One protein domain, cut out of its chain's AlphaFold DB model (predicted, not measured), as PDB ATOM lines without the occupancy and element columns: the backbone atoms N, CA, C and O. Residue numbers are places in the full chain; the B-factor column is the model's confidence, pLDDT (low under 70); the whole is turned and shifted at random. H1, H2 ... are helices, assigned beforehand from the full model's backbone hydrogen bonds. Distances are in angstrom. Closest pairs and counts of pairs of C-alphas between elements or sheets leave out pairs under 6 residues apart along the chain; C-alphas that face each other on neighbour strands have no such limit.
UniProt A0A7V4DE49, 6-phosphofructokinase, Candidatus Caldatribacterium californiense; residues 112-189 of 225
ATOM      1  N   ILE A 112     121.519 171.670 128.178       96.56
ATOM      2  CA  ILE A 112     120.316 172.336 127.661       96.56
ATOM      3  C   ILE A 112     120.191 173.755 128.253       96.56
ATOM      4  O   ILE A 112     120.845 174.053 129.254       96.56
ATOM      5  N   PRO A 113     119.337 174.647 127.704       97.94
ATOM      6  CA  PRO A 113     119.192 176.010 128.224       97.94
ATOM      7  C   PRO A 113     118.914 176.088 129.730       97.94
ATOM      8  O   PRO A 113     119.480 176.947 130.398       97.94
ATOM      9  N   PHE A 114     118.117 175.154 130.263       96.06
ATOM     10  CA  PHE A 114     117.863 175.053 131.700       96.06
ATOM     11  C   PHE A 114     119.151 174.817 132.500       96.06
ATOM     12  O   PHE A 114     119.409 175.536 133.457       96.06
ATOM     13  N   ASP A 115     119.985 173.857 132.092       96.50
ATOM     14  CA  ASP A 115     121.242 173.557 132.784       96.50
ATOM     15  C   ASP A 115     122.215 174.738 132.708       96.50
ATOM     16  O   ASP A 115     122.897 175.045 133.685       96.50
ATOM     17  N   ILE A 116     122.269 175.431 131.563       97.38
ATOM     18  CA  ILE A 116     123.115 176.618 131.368       97.38
ATOM     19  C   ILE A 116     122.690 177.737 132.321       97.38
ATOM     20  O   ILE A 116     123.533 178.309 133.009       97.38
ATOM     21  N   GLU A 117     121.397 178.056 132.362       96.56
ATOM     22  CA  GLU A 117     120.851 179.079 133.252       96.56
ATOM     23  C   GLU A 117     121.061 178.695 134.717       96.56
ATOM     24  O   GLU A 117     121.672 179.452 135.466       96.56
ATOM     25  N   TYR A 118     120.664 177.483 135.101       96.62
ATOM     26  CA  TYR A 118     120.768 177.014 136.476       96.62
ATOM     27  C   TYR A 118     122.216 177.012 136.981       96.62
ATOM     28  O   TYR A 118     122.495 177.517 138.066       96.62
ATOM     29  N   THR A 119     123.171 176.502 136.197       96.62
ATOM     30  CA  THR A 119     124.586 176.465 136.609       96.62
ATOM     31  C   THR A 119     125.240 177.845 136.622       96.62
ATOM     32  O   THR A 119     126.044 178.121 137.516       96.62
ATOM     33  N   ARG A 120     124.877 178.737 135.690       96.88
ATOM     34  CA  ARG A 120     125.304 180.143 135.716       96.88
ATOM     35  C   ARG A 120     124.816 180.833 136.984       96.88
ATOM     36  O   ARG A 120     125.605 181.502 137.650       96.88
ATOM     37  N   ASP A 121     123.546 180.655 137.321       96.88
ATOM     38  CA  ASP A 121     122.923 181.307 138.466       96.88
ATOM     39  C   ASP A 121     123.484 180.757 139.788       96.88
ATOM     40  O   ASP A 121     123.763 181.530 140.705       96.88
ATOM     41  N   LEU A 122     123.767 179.450 139.872       97.94
ATOM     42  CA  LEU A 122     124.499 178.856 140.999       97.94
ATOM     43  C   LEU A 122     125.908 179.450 141.153       97.94
ATOM     44  O   LEU A 122     126.334 179.743 142.271       97.94
ATOM     45  N   GLY A 123     126.630 179.641 140.045       97.31
ATOM     46  CA  GLY A 123     127.964 180.245 140.047       97.31
ATOM     47  C   GLY A 123     127.946 181.709 140.489       97.31
ATOM     48  O   GLY A 123     128.759 182.112 141.321       97.31
ATOM     49  N   TYR A 124     126.986 182.492 139.991       96.25
ATOM     50  CA  TYR A 124     126.759 183.863 140.447       96.25
ATOM     51  C   TYR A 124     126.420 183.896 141.944       96.25
ATOM     52  O   TYR A 124     127.038 184.642 142.704       96.25
ATOM     53  N   GLY A 125     125.507 183.024 142.379       95.81
ATOM     54  CA  GLY A 125     125.104 182.892 143.775       95.81
ATOM     55  C   GLY A 125     126.261 182.543 144.711       95.81
ATOM     56  O   GLY A 125     126.331 183.078 145.812       95.81
ATOM     57  N   ALA A 126     127.221 181.726 144.267       96.88
ATOM     58  CA  ALA A 126     128.428 181.433 145.042       96.88
ATOM     59  C   ALA A 126     129.280 182.690 145.291       96.88
ATOM     60  O   ALA A 126     129.769 182.903 146.401       96.88
ATOM     61  N   VAL A 127     129.439 183.545 144.275       96.19
ATOM     62  CA  VAL A 127     130.178 184.811 144.401       96.19
ATOM     63  C   VAL A 127     129.418 185.794 145.293       96.19
ATOM     64  O   VAL A 127     130.015 186.389 146.191       96.19
ATOM     65  N   GLU A 128     128.105 185.934 145.096       94.50
ATOM     66  CA  GLU A 128     127.246 186.778 145.933       94.50
ATOM     67  C   GLU A 128     127.284 186.337 147.403       94.50
ATOM     68  O   GLU A 128     127.432 187.171 148.297       94.50
ATOM     69  N   TYR A 129     127.222 185.031 147.667       95.56
ATOM     70  CA  TYR A 129     127.307 184.465 149.010       95.56
ATOM     71  C   TYR A 129     128.612 184.842 149.722       95.56
ATOM     72  O   TYR A 129     128.586 185.225 150.889       95.56
ATOM     73  N   LEU A 130     129.748 184.782 149.021       95.19
ATOM     74  CA  LEU A 130     131.058 185.094 149.598       95.19
ATOM     75  C   LEU A 130     131.264 186.601 149.816       95.19
ATOM     76  O   LEU A 130     131.786 187.009 150.856       95.19
ATOM     77  N   LEU A 131     130.858 187.433 148.852       94.69
ATOM     78  CA  LEU A 131     131.175 188.866 148.845       94.69
ATOM     79  C   LEU A 131     130.125 189.745 149.533       94.69
ATOM     80  O   LEU A 131     130.457 190.839 149.987       94.69
ATOM     81  N   SER A 132     128.866 189.312 149.601       91.50
ATOM     82  CA  SER A 132     127.807 190.128 150.198       91.50
ATOM     83  C   SER A 132     127.910 190.183 151.726       91.50
ATOM     84  O   SER A 132     128.389 189.259 152.387       91.50
ATOM     85  N   GLY A 133     127.413 191.281 152.304       91.94
ATOM     86  CA  GLY A 133     127.190 191.404 153.749       91.94
ATOM     87  C   GLY A 133     125.892 190.740 154.229       91.94
ATOM     88  O   GLY A 133     125.568 190.825 155.409       91.94
ATOM     89  N   SER A 134     125.137 190.111 153.321       91.25
ATOM     90  CA  SER A 134     123.842 189.476 153.599       91.25
ATOM     91  C   SER A 134     123.971 188.172 154.396       91.25
ATOM     92  O   SER A 134     122.999 187.728 155.001       91.25
ATOM     93  N   TYR A 135     125.162 187.565 154.402       92.00
ATOM     94  CA  TYR A 135     125.473 186.320 155.106       92.00
ATOM     95  C   TYR A 135     126.586 186.558 156.126       92.00
ATOM     96  O   TYR A 135     127.530 187.302 155.856       92.00
ATOM     97  N   SER A 136     126.486 185.927 157.299       92.56
ATOM     98  CA  SER A 136     127.482 186.099 158.358       92.56
ATOM     99  C   SER A 136     128.819 185.458 157.980       92.56
ATOM    100  O   SER A 136     128.872 184.447 157.278       92.56
ATOM    101  N   GLU A 137     129.916 186.015 158.496       93.31
ATOM    102  CA  GLU A 137     131.253 185.440 158.299       93.31
ATOM    103  C   GLU A 137     131.358 184.013 158.854       93.31
ATOM    104  O   GLU A 137     132.037 183.174 158.269       93.31
ATOM    105  N   GLU A 138     130.623 183.696 159.926       91.06
ATOM    106  CA  GLU A 138     130.544 182.332 160.458       91.06
ATOM    107  C   GLU A 138     129.948 181.356 159.432       91.06
ATOM    108  O   GLU A 138     130.497 180.274 159.224       91.06
ATOM    109  N   MET A 139     128.855 181.736 158.754       89.62
ATOM    110  CA  MET A 139     128.266 180.899 157.705       89.62
ATOM    111  C   MET A 139     129.273 180.663 156.579       89.62
ATOM    112  O   MET A 139     129.482 179.520 156.177       89.62
ATOM    113  N   LYS A 140     129.938 181.728 156.115       92.81
ATOM    114  CA  LYS A 140     130.933 181.640 155.036       92.81
ATOM    115  C   LYS A 140     132.104 180.731 155.411       92.81
ATOM    116  O   LYS A 140     132.555 179.956 154.573       92.81
ATOM    117  N   GLN A 141     132.570 180.786 156.661       91.44
ATOM    118  CA  GLN A 141     133.666 179.945 157.156       91.44
ATOM    119  C   GLN A 141     133.312 178.455 157.210       91.44
ATOM    120  O   GLN A 141     134.175 177.622 156.938       91.44
ATOM    121  N   LYS A 142     132.060 178.105 157.533       88.75
ATOM    122  CA  LYS A 142     131.589 176.707 157.524       88.75
ATOM    123  C   LYS A 142     131.457 176.137 156.111       88.75
ATOM    124  O   LYS A 142     131.509 174.922 155.933       88.75
ATOM    125  N   GLY A 143     131.319 177.012 155.115       91.94
ATOM    126  CA  GLY A 143     131.042 176.643 153.736       91.94
ATOM    127  C   GLY A 143     129.599 176.171 153.544       91.94
ATOM    128  O   GLY A 143     128.934 175.690 154.464       91.94
ATOM    129  N   ALA A 144     129.104 176.319 152.319       94.12
ATOM    130  CA  ALA A 144     127.735 175.972 151.973       94.12
ATOM    131  C   ALA A 144     127.635 175.441 150.542       94.12
ATOM    132  O   ALA A 144     128.368 175.861 149.643       94.12
ATOM    133  N   MET A 145     126.669 174.555 150.320       94.06
ATOM    134  CA  MET A 145     126.201 174.182 148.992       94.06
ATOM    135  C   MET A 145     125.257 175.268 148.474       94.06
ATOM    136  O   MET A 145     124.272 175.608 149.130       94.06
ATOM    137  N   MET A 146     125.535 175.805 147.287       96.06
ATOM    138  CA  MET A 146     124.608 176.732 146.643       96.06
ATOM    139  C   MET A 146     123.390 175.972 146.123       96.06
ATOM    140  O   MET A 146     123.524 174.953 145.448       96.06
ATOM    141  N   SER A 147     122.201 176.484 146.423       95.50
ATOM    142  CA  SER A 147     120.946 176.005 145.848       95.50
ATOM    143  C   SER A 147     120.040 177.185 145.519       95.50
ATOM    144  O   SER A 147     120.202 178.269 146.080       95.50
ATOM    145  N   ILE A 148     119.092 176.985 144.606       94.94
ATOM    146  CA  ILE A 148     118.071 177.979 144.271       94.94
ATOM    147  C   ILE A 148     116.715 177.361 144.588       94.94
ATOM    148  O   ILE A 148     116.374 176.300 144.068       94.94
ATOM    149  N   LEU A 149     115.937 178.024 145.441       94.38
ATOM    150  CA  LEU A 149     114.602 177.578 145.832       94.38
ATOM    151  C   LEU A 149     113.595 178.689 145.549       94.38
ATOM    152  O   LEU A 149     113.731 179.801 146.057       94.38
ATOM    153  N   ASN A 150     112.583 178.398 144.726       92.94
ATOM    154  CA  ASN A 150     111.564 179.369 144.303       92.94
ATOM    155  C   ASN A 150     112.170 180.681 143.760       92.94
ATOM    156  O   ASN A 150     111.723 181.774 144.109       92.94
ATOM    157  N   GLY A 151     113.227 180.565 142.946       90.50
ATOM    158  CA  GLY A 151     113.924 181.702 142.334       90.50
ATOM    159  C   GLY A 151     114.801 182.519 143.291       90.50
ATOM    160  O   GLY A 151     115.250 183.597 142.920       90.50
ATOM    161  N   LYS A 152     115.036 182.042 144.520       92.88
ATOM    162  CA  LYS A 152     115.891 182.711 145.508       92.88
ATOM    163  C   LYS A 152     117.135 181.889 145.795       92.88
ATOM    164  O   LYS A 152     117.042 180.669 145.945       92.88
ATOM    165  N   LEU A 153     118.273 182.570 145.932       94.75
ATOM    166  CA  LEU A 153     119.496 181.955 146.431       94.75
ATOM    167  C   LEU A 153     119.251 181.422 147.849       94.75
ATOM    168  O   LEU A 153     118.823 182.154 148.742       94.75
ATOM    169  N   ASN A 154     119.523 180.138 148.038       95.19
ATOM    170  CA  ASN A 154     119.339 179.408 149.282       95.19
ATOM    171  C   ASN A 154     120.628 178.624 149.595       95.19
ATOM    172  O   ASN A 154     120.739 177.451 149.230       95.19
ATOM    173  N   PRO A 155     121.644 179.254 150.208       95.38
ATOM    174  CA  PRO A 155     122.850 178.557 150.646       95.38
ATOM    175  C   PRO A 155     122.508 177.551 151.747       95.38
ATOM    176  O   PRO A 155     121.887 177.924 152.739       95.38
ATOM    177  N   ILE A 156     122.921 176.294 151.584       93.69
ATOM    178  CA  ILE A 156     122.718 175.235 152.579       93.69
ATOM    179  C   ILE A 156     124.067 174.939 153.247       93.69
ATOM    180  O   ILE A 156     124.962 174.436 152.559       93.69
ATOM    181  N   PRO A 157     124.248 175.259 154.540       92.19
ATOM    182  CA  PRO A 157     125.487 174.989 155.268       92.19
ATOM    183  C   PRO A 157     125.915 173.521 155.192       92.19
ATOM    184  O   PRO A 157     125.083 172.612 155.217       92.19
ATOM    185  N   PHE A 158     127.223 173.262 155.087       90.88
ATOM    186  CA  PHE A 158     127.715 171.889 154.952       90.88
ATOM    187  C   PHE A 158     127.428 171.019 156.183       90.88
ATOM    188  O   PHE A 158     127.165 169.830 156.030       90.88
ATOM    189  N   ASP A 159     127.426 171.591 157.383       89.12
ATOM    190  CA  ASP A 159     127.097 170.897 158.634       89.12
ATOM    191  C   ASP A 159     125.626 170.444 158.719       89.12
ATOM    192  O   ASP A 159     125.322 169.519 159.467       89.12
ATOM    193  N   GLU A 160     124.725 171.011 157.910       88.88
ATOM    194  CA  GLU A 160     123.334 170.547 157.801       88.88
ATOM    195  C   GLU A 160     123.167 169.328 156.877       88.88
ATOM    196  O   GLU A 160     122.169 168.606 156.964       88.88
ATOM    197  N   ILE A 161     124.117 169.092 155.967       88.50
ATOM    198  CA  ILE A 161     123.999 168.057 154.921       88.50
ATOM    199  C   ILE A 161     125.065 166.966 154.993       88.50
ATOM    200  O   ILE A 161     124.883 165.902 154.387       88.50
ATOM    201  N   MET A 162     126.160 167.206 155.710       88.38
ATOM    202  CA  MET A 162     127.222 166.236 155.944       88.38
ATOM    203  C   MET A 162     127.005 165.509 157.264       88.38
ATOM    204  O   MET A 162     126.713 166.105 158.296       88.38
ATOM    205  N   ASP A 163     127.203 164.199 157.235       84.50
ATOM    206  CA  ASP A 163     127.284 163.394 158.441       84.50
ATOM    207  C   ASP A 163     128.579 163.749 159.209       84.50
ATOM    208  O   ASP A 163     129.669 163.676 158.629       84.50
ATOM    209  N   PRO A 164     128.496 164.125 160.500       82.44
ATOM    210  CA  PRO A 164     129.642 164.637 161.253       82.44
ATOM    211  C   PRO A 164     130.682 163.561 161.597       82.44
ATOM    212  O   PRO A 164     131.804 163.897 161.967       82.44
ATOM    213  N   VAL A 165     130.330 162.277 161.495       85.00
ATOM    214  CA  VAL A 165     131.219 161.150 161.812       85.00
ATOM    215  C   VAL A 165     131.957 160.685 160.562       85.00
ATOM    216  O   VAL A 165     133.157 160.425 160.597       85.00
ATOM    217  N   THR A 166     131.244 160.571 159.444       83.31
ATOM    218  CA  THR A 166     131.780 160.029 158.189       83.31
ATOM    219  C   THR A 166     132.281 161.107 157.231       83.31
ATOM    220  O   THR A 166     133.001 160.783 156.285       83.31
ATOM    221  N   GLY A 167     131.889 162.369 157.434       81.06
ATOM    222  CA  GLY A 167     132.190 163.493 156.545       81.06
ATOM    223  C   GLY A 167     131.510 163.400 155.176       81.06
ATOM    224  O   GLY A 167     131.868 164.135 154.259       81.06
ATOM    225  N   ARG A 168     130.563 162.472 154.996       82.00
ATOM    226  CA  ARG A 168     129.871 162.245 153.722       82.00
ATOM    227  C   ARG A 168     128.507 162.914 153.721       82.00
ATOM    228  O   ARG A 168     127.809 162.935 154.729       82.00
ATOM    229  N   THR A 169     128.092 163.408 152.560       82.81
ATOM    230  CA  THR A 169     126.725 163.898 152.369       82.81
ATOM    231  C   THR A 169     125.728 162.746 152.400       82.81
ATOM    232  O   THR A 169     125.987 161.681 151.829       82.81
ATOM    233  N   ARG A 170     124.550 162.970 152.986       79.81
ATOM    234  CA  ARG A 170     123.452 161.997 152.917       79.81
ATOM    235  C   ARG A 170     122.987 161.817 151.469       79.81
ATOM    236  O   ARG A 170     122.576 162.776 150.817       79.81
ATOM    237  N   VAL A 171     122.998 160.578 150.981       82.56
ATOM    238  CA  VAL A 171     122.437 160.234 149.668       82.56
ATOM    239  C   VAL A 171     120.911 160.292 149.749       82.56
ATOM    240  O   VAL A 171     120.306 159.668 150.623       82.56
ATOM    241  N   ARG A 172     120.286 161.056 148.850       86.81
ATOM    242  CA  ARG A 172     118.828 161.084 148.683       86.81
ATOM    243  C   ARG A 172     118.447 160.064 147.616       86.81
ATOM    244  O   ARG A 172     118.830 160.218 146.462       86.81
ATOM    245  N   THR A 173     117.734 159.023 148.021       91.75
ATOM    246  CA  THR A 173     117.217 157.984 147.125       91.75
ATOM    247  C   THR A 173     115.817 158.345 146.639       91.75
ATOM    248  O   THR A 173     115.171 159.241 147.191       91.75
ATOM    249  N   VAL A 174     115.328 157.647 145.614       94.38
ATOM    250  CA  VAL A 174     113.941 157.804 145.163       94.38
ATOM    251  C   VAL A 174     112.983 157.372 146.275       94.38
ATOM    252  O   VAL A 174     113.090 156.273 146.818       94.38
ATOM    253  N   ASP A 175     112.017 158.229 146.594       95.06
ATOM    254  CA  ASP A 175     110.904 157.865 147.465       95.06
ATOM    255  C   ASP A 175     109.834 157.117 146.656       95.06
ATOM    256  O   ASP A 175     109.048 157.718 145.916       95.06
ATOM    257  N   ILE A 176     109.801 155.793 146.817       95.75
ATOM    258  CA  ILE A 176     108.829 154.911 146.156       95.75
ATOM    259  C   ILE A 176     107.403 155.060 146.708       95.75
ATOM    260  O   ILE A 176     106.461 154.503 146.150       95.75
ATOM    261  N   THR A 177     107.219 155.812 147.794       96.00
ATOM    262  CA  THR A 177     105.896 156.159 148.327       96.00
ATOM    263  C   THR A 177     105.386 157.494 147.788       96.00
ATOM    264  O   THR A 177     104.211 157.812 147.963       96.00
ATOM    265  N   SER A 178     106.227 158.254 147.076       96.44
ATOM    266  CA  SER A 178     105.848 159.547 146.511       96.44
ATOM    267  C   SER A 178     104.758 159.418 145.445       96.44
ATOM    268  O   SER A 178     104.727 158.470 144.656       96.44
ATOM    269  N   TYR A 179     103.894 160.432 145.363       96.38
ATOM    270  CA  TYR A 179     102.825 160.487 144.361       96.38
ATOM    271  C   TYR A 179     103.365 160.359 142.928       96.38
ATOM    272  O   TYR A 179     102.826 159.608 142.121       96.38
ATOM    273  N   ALA A 180     104.478 161.039 142.626       95.44
ATOM    274  CA  ALA A 180     105.110 160.980 141.311       95.44
ATOM    275  C   ALA A 180     105.552 159.555 140.942       95.44
ATOM    276  O   ALA A 180     105.317 159.107 139.818       95.44
ATOM    277  N   TYR A 181     106.145 158.825 141.891       95.62
ATOM    278  CA  TYR A 181     106.532 157.437 141.668       95.62
ATOM    279  C   TYR A 181     105.313 156.525 141.496       95.62
ATOM    280  O   TYR A 181     105.289 155.721 140.566       95.62
ATOM    281  N   GLN A 182     104.286 156.662 142.339       94.94
ATOM    282  CA  GLN A 182     103.064 155.852 142.247       94.94
ATOM    283  C   GLN A 182     102.368 156.023 140.892       94.94
ATOM    284  O   GLN A 182     101.990 155.033 140.264       94.94
ATOM    285  N   VAL A 183     102.266 157.265 140.404       95.81
ATOM    286  CA  VAL A 183     101.749 157.559 139.062       95.81
ATOM    287  C   VAL A 183     102.636 156.914 138.002       95.81
ATOM    288  O   VAL A 183     102.132 156.207 137.141       95.81
ATOM    289  N   ALA A 184     103.957 157.083 138.059       94.75
ATOM    290  CA  ALA A 184     104.841 156.443 137.086       94.75
ATOM    291  C   ALA A 184     104.683 154.910 137.083       94.75
ATOM    292  O   ALA A 184     104.609 154.305 136.016       94.75
ATOM    293  N   ARG A 185     104.592 154.283 138.265       94.62
ATOM    294  CA  ARG A 185     104.464 152.830 138.446       94.62
ATOM    295  C   ARG A 185     103.148 152.280 137.893       94.62
ATOM    296  O   ARG A 185     103.185 151.165 137.374       94.62
ATOM    297  N   SER A 186     102.045 153.031 137.948       93.31
ATOM    298  CA  SER A 186     100.740 152.591 137.425       93.31
ATOM    299  C   SER A 186     100.664 152.564 135.893       93.31
ATOM    300  O   SER A 186      99.894 151.790 135.334       93.31
ATOM    301  N   TYR A 187     101.501 153.347 135.202       93.38
ATOM    302  CA  TYR A 187     101.625 153.308 133.737       93.38
ATOM    303  C   TYR A 187     102.656 152.285 133.231       93.38
ATOM    304  O   TYR A 187     102.778 152.078 132.021       93.38
ATOM    305  N   MET A 188     103.418 151.641 134.121       95.25
ATOM    306  CA  MET A 188     104.362 150.597 133.721       95.25
ATOM    307  C   MET A 188     103.632 149.298 133.390       95.25
ATOM    308  O   MET A 188     102.691 148.892 134.064       95.25
ATOM    309  N   ILE A 189     104.137 148.577 132.393       95.12
ATOM    310  CA  ILE A 189     103.670 147.222 132.098       95.12
ATOM    311  C   ILE A 189     104.396 146.283 133.046       95.12
ATOM    312  O   ILE A 189     105.519 145.863 132.785       95.12
TER     313      ILE A 189
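AT A GLANCE: This is residues 112 to 189 of the 225 residues of the protein "6-phosphofructokinase" of Candidatus Caldatribacterium californiense (UniProt A0A7V4DE49). One long helix, H1, runs along one side of an open body, with a narrow loop, residues 143 to 157, folded back on itself between H1 and the short helices H2 and H3, while a long arm of chain leads away to a distant helix, H4. No named helix touches another, and residues 112 to 117 and 177 to 184 stick out. The printed part has 78 residues with four named helices, in the order H1, H2, H3, H4, and no named strand; the class is all helix, though under half of the residues, 37 of 78, are in named elements. The whole is only just loose, close to extended, with a radius of gyration of the C-alphas of 17.0 A, and it is flat, spanning 53 by 38 by 18 A.

IN THESE COORDINATES: H1, residues 113 to 131, is the longest helix and measures 27.1 A from C-alpha 113 at (119.192, 176.010, 128.224) to C-alpha 131 at (131.175, 188.866, 148.845). H2 holds residues 137 to 142 and measures 8.8 A. H3, residues 158 to 161, measures 5.3 A. H4, residues 179 to 186, measures 10.7 A and ends with C-alpha 186 at (100.740, 152.591, 137.425).

HOW THE PARTS SIT: H1 and H2 are close but not clearly touching, with the closest C-alphas, those of Leu 130 and Lys 140, 6.4 A apart. Their lines stand at a steep tilt of 57 degrees, and they run opposite ways. H2 and H3 are also close but not clearly touching; their closest C-alphas are those of Lys 142 and Phe 158, 6.7 A apart. Between these two helices, residues 144 to 145 pair antiparallel with residues 156 to 157, and residues 148 to 149 pair antiparallel with residues 152 to 153. H1 and H3 are apart. H4 is apart from H1, H2 and H3. In H1, H2 and H4 every O i to N i+4 pair is within hydrogen-bond range; H3 is too short for such a pair, and its one O i to N i+3 pair is within range.

THE WHOLE: The two C-alphas farthest apart in the domain are those of Gly 133 and Ile 189, 54.5 A apart. The printed part has no cut. The link from H1 to H2 is tight, with 5 residues; the links from H2 to H3, 15 residues, and from H3 to H4, 17 residues, are long. The mean pLDDT of the printed part is 92.7, and no printed residue is under 70.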